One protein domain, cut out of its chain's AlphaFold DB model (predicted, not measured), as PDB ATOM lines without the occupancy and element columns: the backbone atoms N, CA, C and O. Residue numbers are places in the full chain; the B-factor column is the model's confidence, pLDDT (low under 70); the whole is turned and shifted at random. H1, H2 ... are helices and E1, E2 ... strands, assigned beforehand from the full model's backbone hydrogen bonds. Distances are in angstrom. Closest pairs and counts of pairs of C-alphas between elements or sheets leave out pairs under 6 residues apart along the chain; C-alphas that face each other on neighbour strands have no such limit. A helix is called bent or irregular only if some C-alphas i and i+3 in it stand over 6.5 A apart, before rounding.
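What this domain is: This is residues 235 to 317 of the 390 residues of an uncharacterized protein of Candidatus Altiarchaeales archaeon (UniProt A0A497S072). Three helices pack together: H3, the longest, has H1 alongside it at a shallow tilt and H2 crossing it steeply farther along, with H2 meeting one end of H1. A long loop, residues 235 to 254, runs on the side of H1 away from H3, and its first two residues make a small antiparallel pairing with the three-residue strand E1. The printed part has 83 residues, with one named strand and three named helices in the order E1, H1, H2, H3, and is mostly helix. It is compact, with a radius of gyration of the C-alphas of 11.6 A and spans of 34 by 24 by 21 A.

How they stand to each other: H3, residues 301 to 317, touches H1, residues 261 to 274, at a shallow tilt of 29 degrees, the same way; their closest C-alphas, those of Cys 311 and Gly 273, are 4.1 A apart. H3 also touches H2, residues 282 to 291, at a steep tilt of 54 degrees, opposite ways; their closest C-alphas, those of Cys 315 and Cys 282, are 5.7 A apart. H1 touches H2 with residues 272 to 273 alone, at a steep tilt of 58 degrees, opposite ways; the closest C-alphas, those of Gly 273 and Thr 290, are 6.4 A apart. The helix packing is mostly crossed, but only just: one of the three touching pairs is at a shallow tilt. E1, residues 255 to 257, pairs with no named strand, but residues 235 to 236 pair antiparallel with its residues 255 to 256. The closest C-alphas of E1 and H1, those of Val 256 and Gln 267, are 6.4 A apart. E1 is apart from H2 and H3. In H1 and H3 every O i to N i+4 pair is within hydrogen-bond range; in H2, 5 of 6 are.

Where its parts are: H3 is 24.2 A long from first to last C-alpha, from Lys 301 at (-42.534, 24.200, -7.956) to Thr 317 at (-24.870, 12.330, -19.427). H1 is 19.9 A long, and its first C-alpha, Thr 261, is at (-34.236, 37.131, -6.547). H2 is 11.6 A long and irregular, but only just: C-alphas 288 and 291 are 6.7 A apart. E1 measures 7.1 A.

The domain as a whole: The C-alphas farthest apart, those of Ser 259 and Arg 280, are 34.8 A apart. The printed part has no cut. The link from E1 to H1 is tight; those from H1 to H2 and from H2 to H3 are short. The mean pLDDT of the printed part is 80.6, and it is under 70 at residues 235 to 243, 245 to 251, 259, 261 and 293 to 298.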
ATOM      1  N   PHE A 235     -23.663  36.000  -5.932       57.50
ATOM      2  CA  PHE A 235     -24.524  35.599  -4.832       57.50
ATOM      3  C   PHE A 235     -24.045  34.249  -4.320       57.50
ATOM      4  O   PHE A 235     -24.132  33.235  -5.018       57.50
ATOM      5  N   VAL A 236     -23.555  34.233  -3.083       65.94
ATOM      6  CA  VAL A 236     -23.448  32.990  -2.324       65.94
ATOM      7  C   VAL A 236     -24.877  32.570  -2.013       65.94
ATOM      8  O   VAL A 236     -25.637  33.345  -1.428       65.94
ATOM      9  N   CYS A 237     -25.263  31.362  -2.411       66.94
ATOM     10  CA  CYS A 237     -26.542  30.776  -2.029       66.94
ATOM     11  C   CYS A 237     -26.488  30.382  -0.540       66.94
ATOM     12  O   CYS A 237     -26.511  29.207  -0.182       66.94
ATOM     13  N   ALA A 238     -26.333  31.376   0.333       53.81
ATOM     14  CA  ALA A 238     -26.210  31.204   1.764       53.81
ATOM     15  C   ALA A 238     -27.601  31.031   2.381       53.81
ATOM     16  O   ALA A 238     -28.567  31.705   2.014       53.81
ATOM     17  N   GLY A 239     -27.697  30.118   3.342       55.19
ATOM     18  CA  GLY A 239     -28.914  29.870   4.102       55.19
ATOM     19  C   GLY A 239     -29.478  28.456   3.942       55.19
ATOM     20  O   GLY A 239     -29.076  27.685   3.068       55.19
ATOM     21  N   PRO A 240     -30.438  28.089   4.804       54.88
ATOM     22  CA  PRO A 240     -30.943  26.722   4.913       54.88
ATOM     23  C   PRO A 240     -31.672  26.218   3.650       54.88
ATOM     24  O   PRO A 240     -31.899  25.020   3.518       54.88
ATOM     25  N   HIS A 241     -32.017  27.114   2.720       52.78
ATOM     26  CA  HIS A 241     -32.757  26.820   1.488       52.78
ATOM     27  C   HIS A 241     -31.895  26.338   0.316       52.78
ATOM     28  O   HIS A 241     -32.449  25.831  -0.652       52.78
ATOM     29  N   TYR A 242     -30.571  26.526   0.359       61.97
ATOM     30  CA  TYR A 242     -29.701  26.275  -0.803       61.97
ATOM     31  C   TYR A 242     -28.440  25.482  -0.466       61.97
ATOM     32  O   TYR A 242     -27.493  25.435  -1.249       61.97
ATOM     33  N   ARG A 243     -28.437  24.812   0.688       66.44
ATOM     34  CA  ARG A 243     -27.393  23.851   1.034       66.44
ATOM     35  C   ARG A 243     -27.565  22.603   0.188       66.44
ATOM     36  O   ARG A 243     -28.422  21.763   0.468       66.44
ATOM     37  N   CYS A 244     -26.747  22.486  -0.851       73.69
ATOM     38  CA  CYS A 244     -26.724  21.281  -1.655       73.69
ATOM     39  C   CYS A 244     -26.182  20.130  -0.790       73.69
ATOM     40  O   CYS A 244     -25.210  20.330  -0.049       73.69
ATOM     41  N   PRO A 245     -26.772  18.924  -0.857       67.06
ATOM     42  CA  PRO A 245     -26.194  17.752  -0.218       67.06
ATOM     43  C   PRO A 245     -24.841  17.478  -0.877       67.06
ATOM     44  O   PRO A 245     -24.774  16.940  -1.980       67.06
ATOM     45  N   GLY A 246     -23.760  17.919  -0.237       63.00
ATOM     46  CA  GLY A 246     -22.436  17.787  -0.820       63.00
ATOM     47  C   GLY A 246     -21.966  16.340  -0.830       63.00
ATOM     48  O   GLY A 246     -22.341  15.513   0.010       63.00
ATOM     49  N   VAL A 247     -21.108  16.045  -1.801       57.66
ATOM     50  CA  VAL A 247     -20.419  14.762  -1.918       57.66
ATOM     51  C   VAL A 247     -19.506  14.608  -0.698       57.66
ATOM     52  O   VAL A 247     -18.541  15.347  -0.546       57.66
ATOM     53  N   GLY A 248     -19.846  13.688   0.210       60.78
ATOM     54  CA  GLY A 248     -19.091  13.460   1.452       60.78
ATOM     55  C   GLY A 248     -19.653  14.127   2.715       60.78
ATOM     56  O   GLY A 248     -18.982  14.122   3.741       60.78
ATOM     57  N   GLY A 249     -20.876  14.672   2.683       61.88
ATOM     58  CA  GLY A 249     -21.567  15.179   3.882       61.88
ATOM     59  C   GLY A 249     -21.263  16.636   4.246       61.88
ATOM     60  O   GLY A 249     -21.955  17.208   5.087       61.88
ATOM     61  N   SER A 250     -20.299  17.267   3.577       65.69
ATOM     62  CA  SER A 250     -20.039  18.706   3.671       65.69
ATOM     63  C   SER A 250     -21.016  19.447   2.763       65.69
ATOM     64  O   SER A 250     -20.861  19.404   1.547       65.69
ATOM     65  N   ALA A 251     -22.041  20.100   3.311       67.75
ATOM     66  CA  ALA A 251     -22.943  20.927   2.509       67.75
ATOM     67  C   ALA A 251     -22.141  22.037   1.806       67.75
ATOM     68  O   ALA A 251     -21.552  22.886   2.471       67.75
ATOM     69  N   ALA A 252     -22.091  22.004   0.475       70.94
ATOM     70  CA  ALA A 252     -21.462  23.058  -0.308       70.94
ATOM     71  C   ALA A 252     -22.482  24.180  -0.533       70.94
ATOM     72  O   ALA A 252     -23.633  23.909  -0.882       70.94
ATOM     73  N   GLU A 253     -22.059  25.428  -0.341       75.81
ATOM     74  CA  GLU A 253     -22.856  26.616  -0.653       75.81
ATOM     75  C   GLU A 253     -22.426  27.107  -2.044       75.81
ATOM     76  O   GLU A 253     -21.306  27.595  -2.204       75.81
ATOM     77  N   PRO A 254     -23.234  26.884  -3.097       77.44
ATOM     78  CA  PRO A 254     -22.852  27.282  -4.442       77.44
ATOM     79  C   PRO A 254     -22.858  28.805  -4.598       77.44
ATOM     80  O   PRO A 254     -23.717  29.498  -4.059       77.44
ATOM     81  N   GLU A 255     -21.949  29.309  -5.427       78.56
ATOM     82  CA  GLU A 255     -21.959  30.697  -5.890       78.56
ATOM     83  C   GLU A 255     -22.605  30.780  -7.279       78.56
ATOM     84  O   GLU A 255     -22.281  29.996  -8.184       78.56
ATOM     85  N   VAL A 256     -23.531  31.726  -7.454       82.12
ATOM     86  CA  VAL A 256     -24.221  31.983  -8.725       82.12
ATOM     87  C   VAL A 256     -24.249  33.475  -9.049       82.12
ATOM     88  O   VAL A 256     -24.277  34.326  -8.165       82.12
ATOM     89  N   MET A 257     -24.263  33.804 -10.341       75.31
ATOM     90  CA  MET A 257     -24.523  35.164 -10.813       75.31
ATOM     91  C   MET A 257     -25.986  35.288 -11.235       75.31
ATOM     92  O   MET A 257     -26.474  34.502 -12.048       75.31
ATOM     93  N   CYS A 258     -26.686  36.286 -10.712       76.88
ATOM     94  CA  CYS A 258     -28.097  36.520 -10.996       76.88
ATOM     95  C   CYS A 258     -28.447  38.003 -10.811       76.88
ATOM     96  O   CYS A 258     -27.762  38.727 -10.098       76.88
ATOM     97  N   SER A 259     -29.504  38.453 -11.492       69.19
ATOM     98  CA  SER A 259     -29.954  39.858 -11.522       69.19
ATOM     99  C   SER A 259     -31.263  40.114 -10.766       69.19
ATOM    100  O   SER A 259     -31.642  41.257 -10.527       69.19
ATOM    101  N   THR A 260     -31.994  39.053 -10.420       71.94
ATOM    102  CA  THR A 260     -33.257  39.124  -9.675       71.94
ATOM    103  C   THR A 260     -33.322  37.976  -8.685       71.94
ATOM    104  O   THR A 260     -32.810  36.890  -8.963       71.94
ATOM    105  N   THR A 261     -34.024  38.167  -7.569       65.69
ATOM    106  CA  THR A 261     -34.236  37.131  -6.547       65.69
ATOM    107  C   THR A 261     -34.756  35.835  -7.152       65.69
ATOM    108  O   THR A 261     -34.176  34.775  -6.940       65.69
ATOM    109  N   LYS A 262     -35.808  35.915  -7.974       77.88
ATOM    110  CA  LYS A 262     -36.405  34.743  -8.624       77.88
ATOM    111  C   LYS A 262     -35.391  33.988  -9.489       77.88
ATOM    112  O   LYS A 262     -35.370  32.761  -9.478       77.88
ATOM    113  N   ASN A 263     -34.527  34.713 -10.202       83.12
ATOM    114  CA  ASN A 263     -33.453  34.117 -10.991       83.12
ATOM    115  C   ASN A 263     -32.359  33.514 -10.094       83.12
ATOM    116  O   ASN A 263     -31.884  32.424 -10.384       83.12
ATOM    117  N   CYS A 264     -32.003  34.156  -8.976       80.19
ATOM    118  CA  CYS A 264     -31.042  33.611  -8.016       80.19
ATOM    119  C   CYS A 264     -31.513  32.274  -7.446       80.19
ATOM    120  O   CYS A 264     -30.769  31.299  -7.499       80.19
ATOM    121  N   LYS A 265     -32.767  32.191  -6.983       82.69
ATOM    122  CA  LYS A 265     -33.318  30.942  -6.439       82.69
ATOM    123  C   LYS A 265     -33.301  29.815  -7.476       82.69
ATOM    124  O   LYS A 265     -32.873  28.701  -7.182       82.69
ATOM    125  N   PHE A 266     -33.686  30.135  -8.712       89.44
ATOM    126  CA  PHE A 266     -33.636  29.218  -9.851       89.44
ATOM    127  C   PHE A 266     -32.203  28.739 -10.153       89.44
ATOM    128  O   PHE A 266     -31.962  27.541 -10.288       89.44
ATOM    129  N   GLN A 267     -31.238  29.661 -10.219       88.94
ATOM    130  CA  GLN A 267     -29.827  29.360 -10.485       88.94
ATOM    131  C   GLN A 267     -29.207  28.513  -9.367       88.94
ATOM    132  O   GLN A 267     -28.509  27.543  -9.663       88.94
ATOM    133  N   CYS A 268     -29.485  28.836  -8.101       88.44
ATOM    134  CA  CYS A 268     -29.029  28.064  -6.945       88.44
ATOM    135  C   CYS A 268     -29.572  26.628  -6.995       88.44
ATOM    136  O   CYS A 268     -28.799  25.674  -6.894       88.44
ATOM    137  N   ALA A 269     -30.879  26.460  -7.231       89.25
ATOM    138  CA  ALA A 269     -31.510  25.146  -7.340       89.25
ATOM    139  C   ALA A 269     -30.918  24.318  -8.497       89.25
ATOM    140  O   ALA A 269     -30.541  23.158  -8.310       89.25
ATOM    141  N   ALA A 270     -30.738  24.929  -9.672       92.81
ATOM    142  CA  ALA A 270     -30.091  24.285 -10.812       92.81
ATOM    143  C   ALA A 270     -28.631  23.900 -10.510       92.81
ATOM    144  O   ALA A 270     -28.174  22.819 -10.887       92.81
ATOM    145  N   LYS A 271     -27.882  24.758  -9.806       91.38
ATOM    146  CA  LYS A 271     -26.495  24.481  -9.416       91.38
ATOM    147  C   LYS A 271     -26.405  23.317  -8.426       91.38
ATOM    148  O   LYS A 271     -25.520  22.482  -8.602       91.38
ATOM    149  N   CYS A 272     -27.338  23.200  -7.478       89.81
ATOM    150  CA  CYS A 272     -27.450  22.010  -6.629       89.81
ATOM    151  C   CYS A 272     -27.766  20.751  -7.439       89.81
ATOM    152  O   CYS A 272     -27.121  19.724  -7.237       89.81
ATOM    153  N   GLY A 273     -28.697  20.829  -8.394       91.69
ATOM    154  CA  GLY A 273     -28.999  19.716  -9.295       91.69
ATOM    155  C   GLY A 273     -27.760  19.214 -10.045       91.69
ATOM    156  O   GLY A 273     -27.547  18.008 -10.157       91.69
ATOM    157  N   ARG A 274     -26.877  20.126 -10.476       92.44
ATOM    158  CA  ARG A 274     -25.616  19.780 -11.157       92.44
ATOM    159  C   ARG A 274     -24.588  19.067 -10.279       92.44
ATOM    160  O   ARG A 274     -23.688  18.446 -10.826       92.44
ATOM    161  N   GLN A 275     -24.696  19.152  -8.954       89.69
ATOM    162  CA  GLN A 275     -23.795  18.455  -8.023       89.69
ATOM    163  C   GLN A 275     -24.231  17.008  -7.741       89.69
ATOM    164  O   GLN A 275     -23.734  16.376  -6.809       89.69
ATOM    165  N   THR A 276     -25.177  16.477  -8.514       89.81
ATOM    166  CA  THR A 276     -25.639  15.103  -8.353       89.81
ATOM    167  C   THR A 276     -24.547  14.072  -8.642       89.81
ATOM    168  O   THR A 276     -23.765  14.207  -9.579       89.81
ATOM    169  N   THR A 277     -24.543  12.997  -7.856       89.00
ATOM    170  CA  THR A 277     -23.739  11.786  -8.085       89.00
ATOM    171  C   THR A 277     -24.584  10.633  -8.629       89.00
ATOM    172  O   THR A 277     -24.162   9.479  -8.612       89.00
ATOM    173  N   CYS A 278     -25.806  10.919  -9.085       90.62
ATOM    174  CA  CYS A 278     -26.683   9.919  -9.672       90.62
ATOM    175  C   CYS A 278     -26.099   9.385 -10.990       90.62
ATOM    176  O   CYS A 278     -25.664  10.158 -11.844       90.62
ATOM    177  N   VAL A 279     -26.109   8.057 -11.140       89.12
ATOM    178  CA  VAL A 279     -25.611   7.350 -12.339       89.12
ATOM    179  C   VAL A 279     -26.704   6.503 -12.998       89.12
ATOM    180  O   VAL A 279     -26.698   6.325 -14.208       89.12
ATOM    181  N   ARG A 280     -27.654   5.974 -12.215       89.56
ATOM    182  CA  ARG A 280     -28.773   5.141 -12.688       89.56
ATOM    183  C   ARG A 280     -30.070   5.574 -12.017       89.56
ATOM    184  O   ARG A 280     -30.036   6.235 -10.978       89.56
ATOM    185  N   ASP A 281     -31.201   5.197 -12.613       94.44
ATOM    186  CA  ASP A 281     -32.544   5.567 -12.150       94.44
ATOM    187  C   ASP A 281     -32.661   7.076 -11.875       94.44
ATOM    188  O   ASP A 281     -33.111   7.501 -10.804       94.44
ATOM    189  N   CYS A 282     -32.209   7.888 -12.839       95.00
ATOM    190  CA  CYS A 282     -31.972   9.322 -12.670       95.00
ATOM    191  C   CYS A 282     -33.137  10.061 -12.013       95.00
ATOM    192  O   CYS A 282     -32.925  10.840 -11.090       95.00
ATOM    193  N   GLU A 283     -34.373   9.781 -12.424       95.94
ATOM    194  CA  GLU A 283     -35.556  10.426 -11.857       95.94
ATOM    195  C   GLU A 283     -35.727  10.127 -10.365       95.94
ATOM    196  O   GLU A 283     -35.905  11.040  -9.554       95.94
ATOM    197  N   ARG A 284     -35.610   8.852  -9.975       94.94
ATOM    198  CA  ARG A 284     -35.742   8.430  -8.578       94.94
ATOM    199  C   ARG A 284     -34.594   8.969  -7.735       94.94
ATOM    200  O   ARG A 284     -34.840   9.478  -6.643       94.94
ATOM    201  N   CYS A 285     -33.369   8.868  -8.243       93.31
ATOM    202  CA  CYS A 285     -32.180   9.334  -7.550       93.31
ATOM    203  C   CYS A 285     -32.231  10.857  -7.351       93.31
ATOM    204  O   CYS A 285     -32.276  11.305  -6.208       93.31
ATOM    205  N   CYS A 286     -32.388  11.645  -8.419       94.00
ATOM    206  CA  CYS A 286     -32.500  13.106  -8.344       94.00
ATOM    207  C   CYS A 286     -33.599  13.556  -7.383       94.00
ATOM    208  O   CYS A 286     -33.372  14.424  -6.535       94.00
ATOM    209  N   LYS A 287     -34.771  12.913  -7.452       92.81
ATOM    210  CA  LYS A 287     -35.890  13.230  -6.571       92.81
ATOM    211  C   LYS A 287     -35.580  12.922  -5.113       92.81
ATOM    212  O   LYS A 287     -35.954  13.716  -4.267       92.81
ATOM    213  N   GLN A 288     -34.938  11.799  -4.790       89.69
ATOM    214  CA  GLN A 288     -34.766  11.348  -3.401       89.69
ATOM    215  C   GLN A 288     -33.489  11.851  -2.723       89.69
ATOM    216  O   GLN A 288     -33.492  12.072  -1.511       89.69
ATOM    217  N   THR A 289     -32.389  11.993  -3.461       87.19
ATOM    218  CA  THR A 289     -31.067  12.263  -2.881       87.19
ATOM    219  C   THR A 289     -30.625  13.703  -3.081       87.19
ATOM    220  O   THR A 289     -30.065  14.272  -2.148       87.19
ATOM    221  N   THR A 290     -30.901  14.296  -4.243       88.50
ATOM    222  CA  THR A 290     -30.408  15.634  -4.597       88.50
ATOM    223  C   THR A 290     -31.441  16.719  -4.299       88.50
ATOM    224  O   THR A 290     -31.163  17.621  -3.513       88.50
ATOM    225  N   CYS A 291     -32.645  16.624  -4.872       89.81
ATOM    226  CA  CYS A 291     -33.599  17.736  -4.879       89.81
ATOM    227  C   CYS A 291     -34.622  17.714  -3.719       89.81
ATOM    228  O   CYS A 291     -35.021  18.788  -3.282       89.81
ATOM    229  N   ASN A 292     -35.004  16.557  -3.139       84.12
ATOM    230  CA  ASN A 292     -35.874  16.539  -1.934       84.12
ATOM    231  C   ASN A 292     -35.144  16.799  -0.610       84.12
ATOM    232  O   ASN A 292     -35.805  17.027   0.401       84.12
ATOM    233  N   LYS A 293     -33.811  16.681  -0.558       65.94
ATOM    234  CA  LYS A 293     -33.072  16.742   0.719       65.94
ATOM    235  C   LYS A 293     -32.796  18.155   1.223       65.94
ATOM    236  O   LYS A 293     -32.228  18.300   2.303       65.94
ATOM    237  N   VAL A 294     -33.211  19.183   0.491       59.28
ATOM    238  CA  VAL A 294     -32.997  20.578   0.884       59.28
ATOM    239  C   VAL A 294     -34.105  20.997   1.859       59.28
ATOM    240  O   VAL A 294     -35.047  21.698   1.520       59.28
ATOM    241  N   LEU A 295     -34.037  20.452   3.075       48.41
ATOM    242  CA  LEU A 295     -34.856  20.833   4.229       48.41
ATOM    243  C   LEU A 295     -34.078  21.864   5.051       48.41
ATOM    244  O   LEU A 295     -32.861  21.721   5.195       48.41
ATOM    245  N   PRO A 296     -34.750  22.900   5.586       54.59
ATOM    246  CA  PRO A 296     -36.072  22.856   6.214       54.59
ATOM    247  C   PRO A 296     -37.229  23.497   5.433       54.59
ATOM    248  O   PRO A 296     -38.345  23.510   5.946       54.59
ATOM    249  N   TYR A 297     -37.019  23.999   4.216       60.28
ATOM    250  CA  TYR A 297     -38.064  24.715   3.480       60.28
ATOM    251  C   TYR A 297     -38.295  24.103   2.095       60.28
ATOM    252  O   TYR A 297     -37.336  23.968   1.339       60.28
ATOM    253  N   PRO A 298     -39.541  23.743   1.742       67.38
ATOM    254  CA  PRO A 298     -39.835  23.141   0.449       67.38
ATOM    255  C   PRO A 298     -39.570  24.144  -0.678       67.38
ATOM    256  O   PRO A 298     -40.034  25.283  -0.612       67.38
ATOM    257  N   TYR A 299     -38.848  23.702  -1.710       76.31
ATOM    258  CA  TYR A 299     -38.726  24.431  -2.972       76.31
ATOM    259  C   TYR A 299     -40.108  24.812  -3.512       76.31
ATOM    260  O   TYR A 299     -41.047  24.008  -3.481       76.31
ATOM    261  N   GLU A 300     -40.224  26.013  -4.077       86.00
ATOM    262  CA  GLU A 300     -41.351  26.310  -4.954       86.00
ATOM    263  C   GLU A 300     -41.290  25.396  -6.186       86.00
ATOM    264  O   GLU A 300     -40.217  24.964  -6.611       86.00
ATOM    265  N   LYS A 301     -42.444  25.118  -6.807       89.94
ATOM    266  CA  LYS A 301     -42.534  24.200  -7.956       89.94
ATOM    267  C   LYS A 301     -41.486  24.502  -9.043       89.94
ATOM    268  O   LYS A 301     -40.818  23.592  -9.509       89.94
ATOM    269  N   TYR A 302     -41.292  25.779  -9.375       90.69
ATOM    270  CA  TYR A 302     -40.328  26.212 -10.394       90.69
ATOM    271  C   TYR A 302     -38.862  25.960 -10.014       90.69
ATOM    272  O   TYR A 302     -38.032  25.725 -10.888       90.69
ATOM    273  N   GLU A 303     -38.525  26.026  -8.727       89.12
ATOM    274  CA  GLU A 303     -37.168  25.774  -8.232       89.12
ATOM    275  C   GLU A 303     -36.877  24.273  -8.215       89.12
ATOM    276  O   GLU A 303     -35.793  23.841  -8.607       89.12
ATOM    277  N   LEU A 304     -37.871  23.471  -7.822       90.88
ATOM    278  CA  LEU A 304     -37.785  22.017  -7.878       90.88
ATOM    279  C   LEU A 304     -37.607  21.536  -9.320       90.88
ATOM    280  O   LEU A 304     -36.732  20.710  -9.569       90.88
ATOM    281  N   ASP A 305     -38.385  22.081 -10.258       93.69
ATOM    282  CA  ASP A 305     -38.266  21.770 -11.684       93.69
ATOM    283  C   ASP A 305     -36.855  22.130 -12.196       93.69
ATOM    284  O   ASP A 305     -36.200  21.306 -12.826       93.69
ATOM    285  N   ALA A 306     -36.314  23.295 -11.811       94.00
ATOM    286  CA  ALA A 306     -34.950  23.705 -12.163       94.00
ATOM    287  C   ALA A 306     -33.864  22.760 -11.615       94.00
ATOM    288  O   ALA A 306     -32.910  22.421 -12.323       94.00
ATOM    289  N   CYS A 307     -33.999  22.327 -10.356       93.56
ATOM    290  CA  CYS A 307     -33.101  21.344  -9.747       93.56
ATOM    291  C   CYS A 307     -33.187  19.996 -10.472       93.56
ATOM    292  O   CYS A 307     -32.156  19.407 -10.807       93.56
ATOM    293  N   MET A 308     -34.407  19.520 -10.731       95.38
ATOM    294  CA  MET A 308     -34.661  18.236 -11.378       95.38
ATOM    295  C   MET A 308     -34.137  18.215 -12.811       95.38
ATOM    296  O   MET A 308     -33.430  17.277 -13.162       95.38
ATOM    297  N   ASP A 309     -34.393  19.251 -13.606       96.62
ATOM    298  CA  ASP A 309     -33.911  19.342 -14.987       96.62
ATOM    299  C   ASP A 309     -32.381  19.332 -15.050       96.62
ATOM    300  O   ASP A 309     -31.779  18.587 -15.828       96.62
ATOM    301  N   ALA A 310     -31.732  20.109 -14.178       95.75
ATOM    302  CA  ALA A 310     -30.278  20.137 -14.090       95.75
ATOM    303  C   ALA A 310     -29.696  18.785 -13.640       95.75
ATOM    304  O   ALA A 310     -28.710  18.317 -14.212       95.75
ATOM    305  N   CYS A 311     -30.319  18.144 -12.648       95.38
ATOM    306  CA  CYS A 311     -29.901  16.843 -12.136       95.38
ATOM    307  C   CYS A 311     -30.079  15.727 -13.174       95.38
ATOM    308  O   CYS A 311     -29.155  14.952 -13.420       95.38
ATOM    309  N   LEU A 312     -31.237  15.671 -13.837       96.56
ATOM    310  CA  LEU A 312     -31.523  14.709 -14.899       96.56
ATOM    311  C   LEU A 312     -30.575  14.884 -16.086       96.56
ATOM    312  O   LEU A 312     -30.133  13.887 -16.653       96.56
ATOM    313  N   GLY A 313     -30.240  16.127 -16.442       96.12
ATOM    314  CA  GLY A 313     -29.279  16.421 -17.504       96.12
ATOM    315  C   GLY A 313     -27.894  15.829 -17.227       96.12
ATOM    316  O   GLY A 313     -27.338  15.133 -18.078       96.12
ATOM    317  N   ILE A 314     -27.358  16.048 -16.022       94.50
ATOM    318  CA  ILE A 314     -26.059  15.484 -15.619       94.50
ATOM    319  C   ILE A 314     -26.132  13.958 -15.495       94.50
ATOM    320  O   ILE A 314     -25.287  13.264 -16.054       94.50
ATOM    321  N   CYS A 315     -27.170  13.423 -14.852       94.75
ATOM    322  CA  CYS A 315     -27.310  11.980 -14.657       94.75
ATOM    323  C   CYS A 315     -27.430  11.209 -15.982       94.75
ATOM    324  O   CYS A 315     -26.731  10.217 -16.169       94.75
ATOM    325  N   LYS A 316     -28.231  11.691 -16.944       95.38
ATOM    326  CA  LYS A 316     -28.304  11.077 -18.284       95.38
ATOM    327  C   LYS A 316     -26.958  11.125 -19.002       95.38
ATOM    328  O   LYS A 316     -26.576  10.165 -19.657       95.38
ATOM    329  N   THR A 317     -26.217  12.221 -18.850       93.31
ATOM    330  CA  THR A 317     -24.870  12.330 -19.427       93.31
ATOM    331  C   THR A 317     -23.919  11.295 -18.813       93.31
ATOM    332  O   THR A 317     -23.131  10.692 -19.537       93.31
TER     333      THR A 317